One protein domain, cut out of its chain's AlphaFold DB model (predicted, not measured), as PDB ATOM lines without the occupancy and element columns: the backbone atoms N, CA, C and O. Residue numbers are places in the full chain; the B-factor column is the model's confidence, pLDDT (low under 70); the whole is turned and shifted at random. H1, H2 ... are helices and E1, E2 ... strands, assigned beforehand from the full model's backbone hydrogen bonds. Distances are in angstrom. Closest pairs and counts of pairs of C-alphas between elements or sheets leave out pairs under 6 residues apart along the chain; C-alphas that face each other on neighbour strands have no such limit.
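This is residues 3 to 46 and 80 to 142 of the 145 residues of an uncharacterized protein of Spirochaetales bacterium (UniProt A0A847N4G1). What shape is seen first? A long, twisted hairpin of E5 and E6, with the shorter E7 beside E6, forms a three-stranded sheet along much of a rod; the hairpin of E3 and E4 lies as an arm towards one end, while the two-stranded ribbon E1 and E2 lies near E5, and the small helix H1 only grazes the sheet. What are the make-up and size? The printed part has 107 residues, with one named helix and seven named strands in the order E1 H1 E2 E3 E4 E5 E6 E7, and its class is mostly strand. The antiparallel sheet runs E5 E6 E7. The whole is only just loose, close to extended, with a radius of gyration of the C-alphas of 19.2 A and spans of 68 by 27 by 23 A.

Where are the strands of the largest sheet? E5 is residues 106 to 116, 32.5 A long, from C-alpha 106 at (358.721, 243.349, 263.006); E6 is residues 121 to 132, 34.9 A; E7 is residues 135 to 141, 17.9 A, ending at C-alpha 141 at (359.574, 227.746, 260.498). Where are the other elements? E1 is residues 3 to 8, 15.8 A, from C-alpha 3 at (370.194, 237.375, 239.359), and E2 is residues 37 to 43, 19.6 A. H1 is residues 15 to 20, 8.6 A; E3 is residues 86 to 90, 13.0 A, and E4 is residues 97 to 101, 12.5 A.

How is the largest sheet joined? E5, E6 and E7 form a meander, each strand the antiparallel neighbour of the one before, with E5 and E7 as edge strands. In the hairpin E5 and E6, at 164 degrees, N 110 and O 127 are 2.8 A apart; in the hairpin E6 and E7, at 145 degrees, N 128 and O 140 are 2.8 A apart. What is beside it? H1 is on the sheet but only grazes it, with residues 16 to 20; its closest C-alphas to E5 are Val 17 and Val 111, 7.3 A apart, and every O i to N i+4 pair in H1 is within hydrogen-bond range. E2 and E5 are near each other, with 9 pairs of C-alphas within 10 A. How do the two smaller sheets pair? E1 and E2 are antiparallel at 159 degrees, with N 6 and O 39 3.1 A apart. The hairpin E3 and E4 is antiparallel at 145 degrees, with N 89 and O 98 2.9 A apart; E4 and E5 are apart.

How far does it reach? The two farthest C-alphas, those of Met 46 and Asp 95, are 68.6 A apart. Where is the printed part cut? Residues 47 to 79 are not printed, and C-alphas 46 and 80 are 40.0 A apart. Which link is long, and where is confidence low? The link from H1 to E2 is long, with 16 residues, and residues 24 to 33 stand free. The model's pLDDT is under 70 in residues 23 to 30 and 82 to 103.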
ATOM      1  N   ILE A   3     370.931 236.894 238.190       87.62
ATOM      2  CA  ILE A   3     370.194 237.375 239.359       87.62
ATOM      3  C   ILE A   3     369.196 238.425 238.885       87.62
ATOM      4  O   ILE A   3     369.544 239.289 238.081       87.62
ATOM      5  N   LYS A   4     367.964 238.340 239.381       91.06
ATOM      6  CA  LYS A   4     366.925 239.352 239.196       91.06
ATOM      7  C   LYS A   4     366.378 239.731 240.564       91.06
ATOM      8  O   LYS A   4     366.076 238.850 241.364       91.06
ATOM      9  N   LEU A   5     366.253 241.026 240.810       91.81
ATOM     10  CA  LEU A   5     365.657 241.580 242.017       91.81
ATOM     11  C   LEU A   5     364.653 242.646 241.598       91.81
ATOM     12  O   LEU A   5     364.965 243.480 240.749       91.81
ATOM     13  N   LYS A   6     363.448 242.579 242.154       93.50
ATOM     14  CA  LYS A   6     362.374 243.535 241.888       93.50
ATOM     15  C   LYS A   6     361.521 243.735 243.131       93.50
ATOM     16  O   LYS A   6     361.354 242.802 243.917       93.50
ATOM     17  N   PHE A   7     360.994 244.944 243.266       92.56
ATOM     18  CA  PHE A   7     359.914 245.231 244.197       92.56
ATOM     19  C   PHE A   7     358.594 244.809 243.555       92.56
ATOM     20  O   PHE A   7     358.408 244.990 242.349       92.56
ATOM     21  N   GLU A   8     357.728 244.186 244.340       91.44
ATOM     22  CA  GLU A   8     356.428 243.682 243.905       91.44
ATOM     23  C   GLU A   8     355.336 244.197 244.835       91.44
ATOM     24  O   GLU A   8     355.576 244.451 246.013       91.44
ATOM     25  N   GLU A   9     354.126 244.306 244.306       88.75
ATOM     26  CA  GLU A   9     352.949 244.585 245.118       88.75
ATOM     27  C   GLU A   9     352.391 243.264 245.675       88.75
ATOM     28  O   GLU A   9     352.500 242.215 245.028       88.75
ATOM     29  N   PRO A  10     351.718 243.271 246.838       85.44
ATOM     30  CA  PRO A  10     351.094 242.067 247.388       85.44
ATOM     31  C   PRO A  10     350.166 241.358 246.397       85.44
ATOM     32  O   PRO A  10     350.125 240.126 246.342       85.44
ATOM     33  N   ASP A  11     349.474 242.124 245.556       86.12
ATOM     34  CA  ASP A  11     348.513 241.600 244.593       86.12
ATOM     35  C   ASP A  11     349.155 240.909 243.386       86.12
ATOM     36  O   ASP A  11     348.522 240.025 242.799       86.12
ATOM     37  N   THR A  12     350.408 241.219 243.047       89.38
ATOM     38  CA  THR A  12     351.121 240.600 241.915       89.38
ATOM     39  C   THR A  12     351.799 239.283 242.293       89.38
ATOM     40  O   THR A  12     352.281 238.557 241.417       89.38
ATOM     41  N   LEU A  13     351.808 238.928 243.582       88.00
ATOM     42  CA  LEU A  13     352.380 237.671 244.049       88.00
ATOM     43  C   LEU A  13     351.665 236.437 243.469       88.00
ATOM     44  O   LEU A  13     350.434 236.418 243.361       88.00
ATOM     45  N   PRO A  14     352.408 235.348 243.186       90.88
ATOM     46  CA  PRO A  14     351.806 234.067 242.834       90.88
ATOM     47  C   PRO A  14     350.852 233.567 243.926       90.88
ATOM     48  O   PRO A  14     351.161 233.662 245.115       90.88
ATOM     49  N   THR A  15     349.732 232.955 243.530       89.62
ATOM     50  CA  THR A  15     348.701 232.453 244.457       89.62
ATOM     51  C   THR A  15     349.270 231.524 245.527       89.62
ATOM     52  O   THR A  15     348.942 231.677 246.696       89.62
ATOM     53  N   MET A  16     350.185 230.622 245.157       89.56
ATOM     54  CA  MET A  16     350.827 229.715 246.115       89.56
ATOM     55  C   MET A  16     351.567 230.474 247.226       89.56
ATOM     56  O   MET A  16     351.463 230.122 248.394       89.56
ATOM     57  N   VAL A  17     352.263 231.563 246.883       89.56
ATOM     58  CA  VAL A  17     352.969 232.401 247.864       89.56
ATOM     59  C   VAL A  17     351.970 233.133 248.759       89.56
ATOM     60  O   VAL A  17     352.180 233.209 249.966       89.56
ATOM     61  N   LYS A  18     350.863 233.637 248.196       88.38
ATOM     62  CA  LYS A  18     349.793 234.273 248.981       88.38
ATOM     63  C   LYS A  18     349.173 233.311 249.995       88.38
ATOM     64  O   LYS A  18     348.905 233.718 251.120       88.38
ATOM     65  N   GLU A  19     348.966 232.058 249.598       87.69
ATOM     66  CA  GLU A  19     348.387 231.023 250.454       87.69
ATOM     67  C   GLU A  19     349.368 230.541 251.531       87.69
ATOM     68  O   GLU A  19     348.981 230.463 252.692       87.69
ATOM     69  N   ILE A  20     350.647 230.329 251.202       88.38
ATOM     70  CA  ILE A  20     351.696 230.009 252.192       88.38
ATOM     71  C   ILE A  20     351.799 231.109 253.257       88.38
ATOM     72  O   ILE A  20     351.910 230.832 254.445       88.38
ATOM     73  N   ARG A  21     351.726 232.377 252.838       84.00
ATOM     74  CA  ARG A  21     351.815 233.532 253.745       84.00
ATOM     75  C   ARG A  21     350.526 233.802 254.520       84.00
ATOM     76  O   ARG A  21     350.505 234.710 255.349       84.00
ATOM     77  N   LYS A  22     349.439 233.083 254.234       79.56
ATOM     78  CA  LYS A  22     348.142 233.305 254.865       79.56
ATOM     79  C   LYS A  22     348.176 232.782 256.295       79.56
ATOM     80  O   LYS A  22     347.823 231.637 256.561       79.56
ATOM     81  N   ASP A  23     348.552 233.654 257.220       68.38
ATOM     82  CA  ASP A  23     348.363 233.382 258.637       68.38
ATOM     83  C   ASP A  23     346.864 233.436 258.960       68.38
ATOM     84  O   ASP A  23     346.250 234.504 259.009       68.38
ATOM     85  N   LYS A  24     346.249 232.260 259.117       64.00
ATOM     86  CA  LYS A  24     344.824 232.130 259.461       64.00
ATOM     87  C   LYS A  24     344.530 232.578 260.894       64.00
ATOM     88  O   LYS A  24     343.362 232.776 261.218       64.00
ATOM     89  N   ASN A  25     345.559 232.736 261.728       61.44
ATOM     90  CA  ASN A  25     345.417 233.035 263.146       61.44
ATOM     91  C   ASN A  25     345.627 234.516 263.476       61.44
ATOM     92  O   ASN A  25     345.458 234.881 264.635       61.44
ATOM     93  N   ASN A  26     345.965 235.372 262.500       67.25
ATOM     94  CA  ASN A  26     346.124 236.805 262.735       67.25
ATOM     95  C   ASN A  26     344.800 237.561 262.487       67.25
ATOM     96  O   ASN A  26     344.443 237.802 261.328       67.25
ATOM     97  N   PRO A  27     344.080 237.987 263.543       64.12
ATOM     98  CA  PRO A  27     342.803 238.686 263.401       64.12
ATOM     99  C   PRO A  27     342.955 240.133 262.905       64.12
ATOM    100  O   PRO A  27     341.961 240.750 262.535       64.12
ATOM    101  N   PHE A  28     344.173 240.684 262.878       65.94
ATOM    102  CA  PHE A  28     344.441 242.079 262.513       65.94
ATOM    103  C   PHE A  28     344.982 242.246 261.094       65.94
ATOM    104  O   PHE A  28     345.441 243.329 260.743       65.94
ATOM    105  N   ARG A  29     344.938 241.197 260.265       66.94
ATOM    106  CA  ARG A  29     345.537 241.207 258.924       66.94
ATOM    107  C   ARG A  29     345.080 242.392 258.066       66.94
ATOM    108  O   ARG A  29     345.906 243.001 257.399       66.94
ATOM    109  N   ASP A  30     343.797 242.735 258.130       68.38
ATOM    110  CA  ASP A  30     343.203 243.815 257.331       68.38
ATOM    111  C   ASP A  30     343.557 245.222 257.850       68.38
ATOM    112  O   ASP A  30     343.336 246.213 257.159       68.38
ATOM    113  N   MET A  31     344.110 245.317 259.064       70.12
ATOM    114  CA  MET A  31     344.573 246.568 259.675       70.12
ATOM    115  C   MET A  31     346.082 246.781 259.514       70.12
ATOM    116  O   MET A  31     346.598 247.822 259.921       70.12
ATOM    117  N   LEU A  32     346.804 245.807 258.949       72.00
ATOM    118  CA  LEU A  32     348.236 245.939 258.721       72.00
ATOM    119  C   LEU A  32     348.514 246.907 257.561       72.00
ATOM    120  O   LEU A  32     347.766 246.937 256.579       72.00
ATOM    121  N   PRO A  33     349.599 247.698 257.646       76.00
ATOM    122  CA  PRO A  33     350.041 248.513 256.526       76.00
ATOM    123  C   PRO A  33     350.376 247.633 255.316       76.00
ATOM    124  O   PRO A  33     350.685 246.447 255.452       76.00
ATOM    125  N   LYS A  34     350.342 248.236 254.122       80.12
ATOM    126  CA  LYS A  34     350.827 247.565 252.913       80.12
ATOM    127  C   LYS A  34     352.271 247.122 253.118       80.12
ATOM    128  O   LYS A  34     353.099 247.884 253.605       80.12
ATOM    129  N   GLU A  35     352.538 245.882 252.745       83.06
ATOM    130  CA  GLU A  35     353.851 245.271 252.892       83.06
ATOM    131  C   GLU A  35     354.754 245.633 251.712       83.06
ATOM    132  O   GLU A  35     354.315 245.593 250.561       83.06
ATOM    133  N   ASP A  36     356.033 245.872 251.994       86.06
ATOM    134  CA  ASP A  36     357.072 245.946 250.971       86.06
ATOM    135  C   ASP A  36     357.586 244.544 250.638       86.06
ATOM    136  O   ASP A  36     358.026 243.792 251.515       86.06
ATOM    137  N   ILE A  37     357.555 244.176 249.356       91.00
ATOM    138  CA  ILE A  37     357.911 242.826 248.912       91.00
ATOM    139  C   ILE A  37     359.100 242.881 247.965       91.00
ATOM    140  O   ILE A  37     359.048 243.488 246.896       91.00
ATOM    141  N   ILE A  38     360.158 242.158 248.328       92.56
ATOM    142  CA  ILE A  38     361.346 241.969 247.496       92.56
ATOM    143  C   ILE A  38     361.298 240.570 246.888       92.56
ATOM    144  O   ILE A  38     361.448 239.564 247.581       92.56
ATOM    145  N   HIS A  39     361.140 240.493 245.569       93.00
ATOM    146  CA  HIS A  39     361.221 239.238 244.832       93.00
ATOM    147  C   HIS A  39     362.621 239.076 244.239       93.00
ATOM    148  O   HIS A  39     362.996 239.721 243.255       93.00
ATOM    149  N   TYR A  40     363.384 238.166 244.840       92.75
ATOM    150  CA  TYR A  40     364.701 237.751 244.380       92.75
ATOM    151  C   TYR A  40     364.626 236.416 243.629       92.75
ATOM    152  O   TYR A  40     364.090 235.434 244.135       92.75
ATOM    153  N   MET A  41     365.209 236.368 242.434       91.81
ATOM    154  CA  MET A  41     365.316 235.165 241.612       91.81
ATOM    155  C   MET A  41     366.769 234.945 241.202       91.81
ATOM    156  O   MET A  41     367.441 235.865 240.726       91.81
ATOM    157  N   ARG A  42     367.244 233.707 241.348       91.12
ATOM    158  CA  ARG A  42     368.589 233.297 240.944       91.12
ATOM    159  C   ARG A  42     368.528 232.040 240.092       91.12
ATOM    160  O   ARG A  42     368.238 230.964 240.596       91.12
ATOM    161  N   ASP A  43     368.922 232.180 238.832       89.56
ATOM    162  CA  ASP A  43     369.057 231.044 237.927       89.56
ATOM    163  C   ASP A  43     370.462 230.442 238.051       89.56
ATOM    164  O   ASP A  43     371.495 231.132 237.923       89.56
ATOM    165  N   LEU A  44     370.499 229.132 238.285       84.62
ATOM    166  CA  LEU A  44     371.704 228.318 238.352       84.62
ATOM    167  C   LEU A  44     371.669 227.288 237.225       84.62
ATOM    168  O   LEU A  44     370.680 226.592 237.028       84.62
ATOM    169  N   VAL A  45     372.764 227.210 236.474       80.50
ATOM    170  CA  VAL A  45     372.943 226.228 235.405       80.50
ATOM    171  C   VAL A  45     374.247 225.511 235.687       80.50
ATOM    172  O   VAL A  45     375.298 226.148 235.738       80.50
ATOM    173  N   MET A  46     374.165 224.199 235.887       75.38
ATOM    174  CA  MET A  46     375.332 223.334 235.998       75.38
ATOM    175  C   MET A  46     375.582 222.681 234.643       75.38
ATOM    176  O   MET A  46     374.667 222.138 234.021       75.38
ATOM    177  N   MET A  80     364.414 251.198 261.773       81.06
ATOM    178  CA  MET A  80     363.334 250.691 262.622       81.06
ATOM    179  C   MET A  80     363.003 251.693 263.725       81.06
ATOM    180  O   MET A  80     363.894 252.234 264.390       81.06
ATOM    181  N   ASP A  81     361.703 251.875 263.965       71.31
ATOM    182  CA  ASP A  81     361.222 252.679 265.081       71.31
ATOM    183  C   ASP A  81     361.734 252.092 266.406       71.31
ATOM    184  O   ASP A  81     361.812 250.873 266.582       71.31
ATOM    185  N   ASP A  82     362.033 252.972 267.361       64.56
ATOM    186  CA  ASP A  82     362.442 252.626 268.726       64.56
ATOM    187  C   ASP A  82     361.330 252.988 269.719       64.56
ATOM    188  O   ASP A  82     361.386 254.037 270.371       64.56
ATOM    189  N   PRO A  83     360.255 252.189 269.799       59.34
ATOM    190  CA  PRO A  83     359.233 252.418 270.796       59.34
ATOM    191  C   PRO A  83     359.721 251.832 272.112       59.34
ATOM    192  O   PRO A  83     359.632 250.630 272.364       59.34
ATOM    193  N   ASN A  84     360.180 252.711 272.989       55.88
ATOM    194  CA  ASN A  84     360.190 252.432 274.417       55.88
ATOM    195  C   ASN A  84     358.762 252.637 274.948       55.88
ATOM    196  O   ASN A  84     358.515 253.530 275.757       55.88
ATOM    197  N   ASP A  85     357.810 251.860 274.424       54.47
ATOM    198  CA  ASP A  85     356.420 251.930 274.860       54.47
ATOM    199  C   ASP A  85     356.249 251.084 276.117       54.47
ATOM    200  O   ASP A  85     356.338 249.851 276.127       54.47
ATOM    201  N   VAL A  86     356.015 251.796 277.209       55.91
ATOM    202  CA  VAL A  86     355.674 251.216 278.494       55.91
ATOM    203  C   VAL A  86     354.189 250.860 278.479       55.91
ATOM    204  O   VAL A  86     353.336 251.746 278.448       55.91
ATOM    205  N   VAL A  87     353.869 249.567 278.515       60.22
ATOM    206  CA  VAL A  87     352.485 249.086 278.588       60.22
ATOM    207  C   VAL A  87     352.181 248.706 280.031       60.22
ATOM    208  O   VAL A  87     352.852 247.858 280.610       60.22
ATOM    209  N   PHE A  88     351.155 249.311 280.623       60.09
ATOM    210  CA  PHE A  88     350.704 248.951 281.967       60.09
ATOM    211  C   PHE A  88     349.628 247.871 281.878       60.09
ATOM    212  O   PHE A  88     348.612 248.056 281.201       60.09
ATOM    213  N   ARG A  89     349.834 246.743 282.560       62.66
ATOM    214  CA  ARG A  89     348.812 245.708 282.731       62.66
ATOM    215  C   ARG A  89     348.273 245.783 284.154       62.66
ATOM    216  O   ARG A  89     349.033 245.821 285.112       62.66
ATOM    217  N   MET A  90     346.951 245.788 284.283       56.59
ATOM    218  CA  MET A  90     346.288 245.673 285.578       56.59
ATOM    219  C   MET A  90     346.126 244.181 285.894       56.59
ATOM    220  O   MET A  90     345.449 243.469 285.144       56.59
ATOM    221  N   ASP A  91     346.786 243.690 286.943       64.44
ATOM    222  CA  ASP A  91     346.524 242.352 287.477       64.44
ATOM    223  C   ASP A  91     345.207 242.408 288.276       64.44
ATOM    224  O   ASP A  91     345.089 243.220 289.191       64.44
ATOM    225  N   PRO A  92     344.191 241.586 287.960       62.81
ATOM    226  CA  PRO A  92     342.938 241.566 288.715       62.81
ATOM    227  C   PRO A  92     343.085 241.173 290.200       62.81
ATOM    228  O   PRO A  92     342.113 241.325 290.939       62.81
ATOM    229  N   ASN A  93     344.250 240.679 290.643       67.38
ATOM    230  CA  ASN A  93     344.523 240.287 292.031       67.38
ATOM    231  C   ASN A  93     345.604 241.127 292.739       67.38
ATOM    232  O   ASN A  93     345.893 240.847 293.904       67.38
ATOM    233  N   ALA A  94     346.203 242.123 292.080       60.53
ATOM    234  CA  ALA A  94     347.217 242.988 292.683       60.53
ATOM    235  C   ALA A  94     346.783 244.461 292.623       60.53
ATOM    236  O   ALA A  94     346.267 244.925 291.612       60.53
ATOM    237  N   ASP A  95     347.018 245.204 293.707       63.38
ATOM    238  CA  ASP A  95     346.728 246.647 293.809       63.38
ATOM    239  C   ASP A  95     347.756 247.526 293.054       63.38
ATOM    240  O   ASP A  95     347.680 248.755 293.096       63.38
ATOM    241  N   GLU A  96     348.723 246.920 292.356       56.28
ATOM    242  CA  GLU A  96     349.796 247.611 291.632       56.28
ATOM    243  C   GLU A  96     349.708 247.357 290.115       56.28
ATOM    244  O   GLU A  96     349.361 246.269 289.656       56.28
ATOM    245  N   LEU A  97     350.003 248.394 289.321       56.28
ATOM    246  CA  LEU A  97     350.095 248.296 287.863       56.28
ATOM    247  C   LEU A  97     351.434 247.663 287.479       56.28
ATOM    248  O   LEU A  97     352.483 248.273 287.691       56.28
ATOM    249  N   ASP A  98     351.397 246.494 286.843       58.22
ATOM    250  CA  ASP A  98     352.600 245.858 286.314       58.22
ATOM    251  C   ASP A  98     353.055 246.572 285.038       58.22
ATOM    252  O   ASP A  98     352.318 246.694 284.052       58.22
ATOM    253  N   GLN A  99     354.304 247.036 285.054       55.34
ATOM    254  CA  GLN A  99     354.953 247.658 283.909       55.34
ATOM    255  C   GLN A  99     355.518 246.575 282.978       55.34
ATOM    256  O   GLN A  99     356.536 245.950 283.270       55.34
ATOM    257  N   LEU A 100     354.879 246.367 281.829       58.06
ATOM    258  CA  LEU A 100     355.386 245.525 280.751       58.06
ATOM    259  C   LEU A 100     356.131 246.393 279.737       58.06
ATOM    260  O   LEU A 100     355.545 247.224 279.044       58.06
ATOM    261  N   ASN A 101     357.436 246.160 279.612       55.47
ATOM    262  CA  ASN A 101     358.193 246.649 278.467       55.47
ATOM    263  C   ASN A 101     357.787 245.811 277.249       55.47
ATOM    264  O   ASN A 101     358.201 244.659 277.117       55.47
ATOM    265  N   SER A 102     356.942 246.369 276.383       59.88
ATOM    266  CA  SER A 102     356.603 245.739 275.110       59.88
ATOM    267  C   SER A 102     357.549 246.264 274.041       59.88
ATOM    268  O   SER A 102     357.307 247.310 273.446       59.88
ATOM    269  N   GLU A 103     358.621 245.527 273.760       67.31
ATOM    270  CA  GLU A 103     359.461 245.826 272.601       67.31
ATOM    271  C   GLU A 103     358.669 245.590 271.307       67.31
ATOM    272  O   GLU A 103     358.155 244.494 271.062       67.31
ATOM    273  N   ARG A 104     358.566 246.611 270.449       78.56
ATOM    274  CA  ARG A 104     357.955 246.437 269.126       78.56
ATOM    275  C   ARG A 104     358.841 245.548 268.272       78.56
ATOM    276  O   ARG A 104     360.033 245.798 268.091       78.56
ATOM    277  N   VAL A 105     358.216 244.525 267.710       84.06
ATOM    278  CA  VAL A 105     358.849 243.585 266.791       84.06
ATOM    279  C   VAL A 105     358.256 243.720 265.399       84.06
ATOM    280  O   VAL A 105     357.090 244.068 265.217       84.06
ATOM    281  N   TYR A 106     359.072 243.399 264.411       85.75
ATOM    282  CA  TYR A 106     358.721 243.349 263.006       85.75
ATOM    283  C   TYR A 106     358.799 241.895 262.546       85.75
ATOM    284  O   TYR A 106     359.668 241.136 262.983       85.75
ATOM    285  N   HIS A 107     357.873 241.514 261.668       87.75
ATOM    286  CA  HIS A 107     357.773 240.164 261.124       87.75
ATOM    287  C   HIS A 107     358.158 240.197 259.646       87.75
ATOM    288  O   HIS A 107     357.434 240.746 258.818       87.75
ATOM    289  N   LEU A 108     359.302 239.604 259.312       90.06
ATOM    290  CA  LEU A 108     359.760 239.448 257.937       90.06
ATOM    291  C   LEU A 108     359.408 238.041 257.443       90.06
ATOM    292  O   LEU A 108     359.949 237.043 257.923       90.06
ATOM    293  N   HIS A 109     358.521 237.959 256.452       91.56
ATOM    294  CA  HIS A 109     358.177 236.699 255.797       91.56
ATOM    295  C   HIS A 109     359.227 236.339 254.738       91.56
ATOM    296  O   HIS A 109     359.308 236.980 253.691       91.56
ATOM    297  N   LEU A 110     359.991 235.273 254.977       93.19
ATOM    298  CA  LEU A 110     360.938 234.702 254.024       93.19
ATOM    299  C   LEU A 110     360.343 233.443 253.389       93.19
ATOM    300  O   LEU A 110     360.319 232.377 254.004       93.19
ATOM    301  N   VAL A 111     359.880 233.564 252.145       93.88
ATOM    302  CA  VAL A 111     359.406 232.431 251.338       93.88
ATOM    303  C   VAL A 111     360.465 232.079 250.300       93.88
ATOM    304  O   VAL A 111     360.822 232.902 249.459       93.88
ATOM    305  N   ILE A 112     360.962 230.847 250.355       93.75
ATOM    306  CA  ILE A 112     361.964 230.305 249.437       93.75
ATOM    307  C   ILE A 112     361.271 229.287 248.540       93.75
ATOM    308  O   ILE A 112     360.539 228.432 249.028       93.75
ATOM    309  N   ARG A 113     361.511 229.383 247.231       93.75
ATOM    310  CA  ARG A 113     361.077 228.390 246.248       93.75
ATOM    311  C   ARG A 113     362.292 227.813 245.538       93.75
ATOM    312  O   ARG A 113     363.045 228.554 244.906       93.75
ATOM    313  N   GLU A 114     362.432 226.500 245.590       92.25
ATOM    314  CA  GLU A 114     363.425 225.742 244.840       92.25
ATOM    315  C   GLU A 114     362.726 225.033 243.686       92.25
ATOM    316  O   GLU A 114     361.812 224.238 243.893       92.25
ATOM    317  N   TYR A 115     363.131 225.356 242.458       92.06
ATOM    318  CA  TYR A 115     362.468 224.871 241.253       92.06
ATOM    319  C   TYR A 115     363.470 224.290 240.257       92.06
ATOM    320  O   TYR A 115     364.378 224.986 239.798       92.06
ATOM    321  N   ALA A 116     363.264 223.035 239.859       90.00
ATOM    322  CA  ALA A 116     363.988 222.392 238.773       90.00
ATOM    323  C   ALA A 116     363.064 221.464 237.976       90.00
ATOM    324  O   ALA A 116     362.804 220.327 238.354       90.00
ATOM    325  N   LYS A 117     362.642 221.922 236.791       88.06
ATOM    326  CA  LYS A 117     361.742 221.165 235.902       88.06
ATOM    327  C   LYS A 117     362.255 219.768 235.522       88.06
ATOM    328  O   LYS A 117     361.457 218.870 235.303       88.06
ATOM    329  N   LYS A 118     363.572 219.602 235.358       86.94
ATOM    330  CA  LYS A 118     364.168 218.321 234.935       86.94
ATOM    331  C   LYS A 118     364.201 217.274 236.046       86.94
ATOM    332  O   LYS A 118     364.172 216.093 235.734       86.94
ATOM    333  N   GLU A 119     364.262 217.728 237.291       85.31
ATOM    334  CA  GLU A 119     364.361 216.888 238.487       85.31
ATOM    335  C   GLU A 119     362.999 216.759 239.192       85.31
ATOM    336  O   GLU A 119     362.943 216.289 240.320       85.31
ATOM    337  N   ASP A 120     361.918 217.234 238.553       90.44
ATOM    338  CA  ASP A 120     360.567 217.335 239.130       90.44
ATOM    339  C   ASP A 120     360.540 217.999 240.522       90.44
ATOM    340  O   ASP A 120     359.800 217.616 241.424       90.44
ATOM    341  N   LEU A 121     361.392 219.010 240.709       90.12
ATOM    342  CA  LEU A 121     361.534 219.731 241.967       90.12
ATOM    343  C   LEU A 121     360.722 221.028 241.910       90.12
ATOM    344  O   LEU A 121     361.000 221.899 241.083       90.12
ATOM    345  N   ASP A 122     359.752 221.177 242.806       93.38
ATOM    346  CA  ASP A 122     359.062 222.443 243.077       93.38
ATOM    347  C   ASP A 122     358.703 222.500 244.565       93.38
ATOM    348  O   ASP A 122     357.621 222.090 244.986       93.38
ATOM    349  N   VAL A 123     359.664 222.931 245.378       92.62
ATOM    350  CA  VAL A 123     359.564 222.908 246.840       92.62
ATOM    351  C   VAL A 123     359.517 224.329 247.365       92.62
ATOM    352  O   VAL A 123     360.271 225.200 246.929       92.62
ATOM    353  N   TYR A 124     358.628 224.555 248.327       94.38
ATOM    354  CA  TYR A 124     358.546 225.805 249.063       94.38
ATOM    355  C   TYR A 124     359.060 225.612 250.485       94.38
ATOM    356  O   TYR A 124     358.991 224.528 251.052       94.38
ATOM    357  N   SER A 125     359.573 226.679 251.076       93.44
ATOM    358  CA  SER A 125     359.882 226.774 252.499       93.44
ATOM    359  C   SER A 125     359.518 228.168 252.974       93.44
ATOM    360  O   SER A 125     359.748 229.146 252.260       93.44
ATOM    361  N   HIS A 126     358.934 228.273 254.163       93.94
ATOM    362  CA  HIS A 126     358.503 229.548 254.721       93.94
ATOM    363  C   HIS A 126     359.019 229.700 256.142       93.94
ATOM    364  O   HIS A 126     358.805 228.845 257.000       93.94
ATOM    365  N   TYR A 127     359.700 230.816 256.367       93.19
ATOM    366  CA  TYR A 127     360.150 231.257 257.671       93.19
ATOM    367  C   TYR A 127     359.569 232.631 257.982       93.19
ATOM    368  O   TYR A 127     359.503 233.500 257.109       93.19
ATOM    369  N   THR A 128     359.199 232.841 259.235       92.31
ATOM    370  CA  THR A 128     358.924 234.167 259.778       92.31
ATOM    371  C   THR A 128     360.106 234.564 260.648       92.31
ATOM    372  O   THR A 128     360.420 233.904 261.639       92.31
ATOM    373  N   ILE A 129     360.807 235.620 260.249       92.31
ATOM    374  CA  ILE A 129     361.934 236.174 260.996       92.31
ATOM    375  C   ILE A 129     361.386 237.312 261.848       92.31
ATOM    376  O   ILE A 129     360.911 238.316 261.318       92.31
ATOM    377  N   VAL A 130     361.441 237.138 263.165       90.38
ATOM    378  CA  VAL A 130     361.010 238.151 264.125       90.38
ATOM    379  C   VAL A 130     362.226 238.952 264.545       90.38
ATOM    380  O   VAL A 130     363.226 238.387 264.998       90.38
ATOM    381  N   MET A 131     362.149 240.267 264.386       89.81
ATOM    382  CA  MET A 131     363.274 241.166 264.606       89.81
ATOM    383  C   MET A 131     362.846 242.467 265.280       89.81
ATOM    384  O   MET A 131     361.729 242.938 265.090       89.81
ATOM    385  N   ASN A 132     363.746 243.046 266.064       87.75
ATOM    386  CA  ASN A 132     363.639 244.380 266.650       87.75
ATOM    387  C   ASN A 132     364.900 245.180 266.272       87.75
ATOM    388  O   ASN A 132     365.765 244.681 265.551       87.75
ATOM    389  N   LYS A 133     365.036 246.409 266.777       85.88
ATOM    390  CA  LYS A 133     366.203 247.270 266.517       85.88
ATOM    391  C   LYS A 133     367.545 246.639 266.931       85.88
ATOM    392  O   LYS A 133     368.578 246.944 266.338       85.88
ATOM    393  N   SER A 134     367.534 245.730 267.907       86.25
ATOM    394  CA  SER A 134     368.717 244.985 268.363       86.25
ATOM    395  C   SER A 134     369.105 243.833 267.427       86.25
ATOM    396  O   SER A 134     370.212 243.306 267.534       86.25
ATOM    397  N   GLY A 135     368.227 243.445 266.496       89.25
ATOM    398  CA  GLY A 135     368.483 242.429 265.481       89.25
ATOM    399  C   GLY A 135     367.425 241.328 265.443       89.25
ATOM    400  O   GLY A 135     366.239 241.552 265.684       89.25
ATOM    401  N   ILE A 136     367.854 240.117 265.084       91.81
ATOM    402  CA  ILE A 136     366.972 238.947 265.007       91.81
ATOM    403  C   ILE A 136     366.673 238.461 266.426       91.81
ATOM    404  O   ILE A 136     367.578 238.047 267.146       91.81
ATOM    405  N   VAL A 137     365.394 238.461 266.793       91.75
ATOM    406  CA  VAL A 137     364.900 237.910 268.059       91.75
ATOM    407  C   VAL A 137     364.761 236.395 267.939       91.75
ATOM    408  O   VAL A 137     365.198 235.655 268.816       91.75
ATOM    409  N   ARG A 138     364.146 235.923 266.846       93.75
ATOM    410  CA  ARG A 138     363.959 234.494 266.555       93.75
ATOM    411  C   ARG A 138     363.579 234.250 265.098       93.75
ATOM    412  O   ARG A 138     363.177 235.166 264.382       93.75
ATOM    413  N   ILE A 139     363.685 232.991 264.681       94.44
ATOM    414  CA  ILE A 139     363.253 232.509 263.368       94.44
ATOM    415  C   ILE A 139     362.284 231.356 263.595       94.44
ATOM    416  O   ILE A 139     362.622 230.382 264.265       94.44
ATOM    417  N   GLU A 140     361.092 231.470 263.030       92.94
ATOM    418  CA  GLU A 140     360.034 230.469 263.128       92.94
ATOM    419  C   GLU A 140     359.852 229.810 261.763       92.94
ATOM    420  O   GLU A 140     359.639 230.495 260.762       92.94
ATOM    421  N   GLN A 141     359.954 228.482 261.700       93.12
ATOM    422  CA  GLN A 141     359.574 227.746 260.498       93.12
ATOM    423  C   GLN A 141     358.057 227.596 260.482       93.12
ATOM    424  O   GLN A 141     357.474 227.023 261.401       93.12
ATOM    425  N   MET A 142     357.429 228.101 259.427       88.44
ATOM    426  CA  MET A 142     355.982 228.069 259.291       88.44
ATOM    427  C   MET A 142     355.561 226.760 258.620       88.44
ATOM    428  O   MET A 142     356.213 226.324 257.663       88.44
TER     429      MET A 142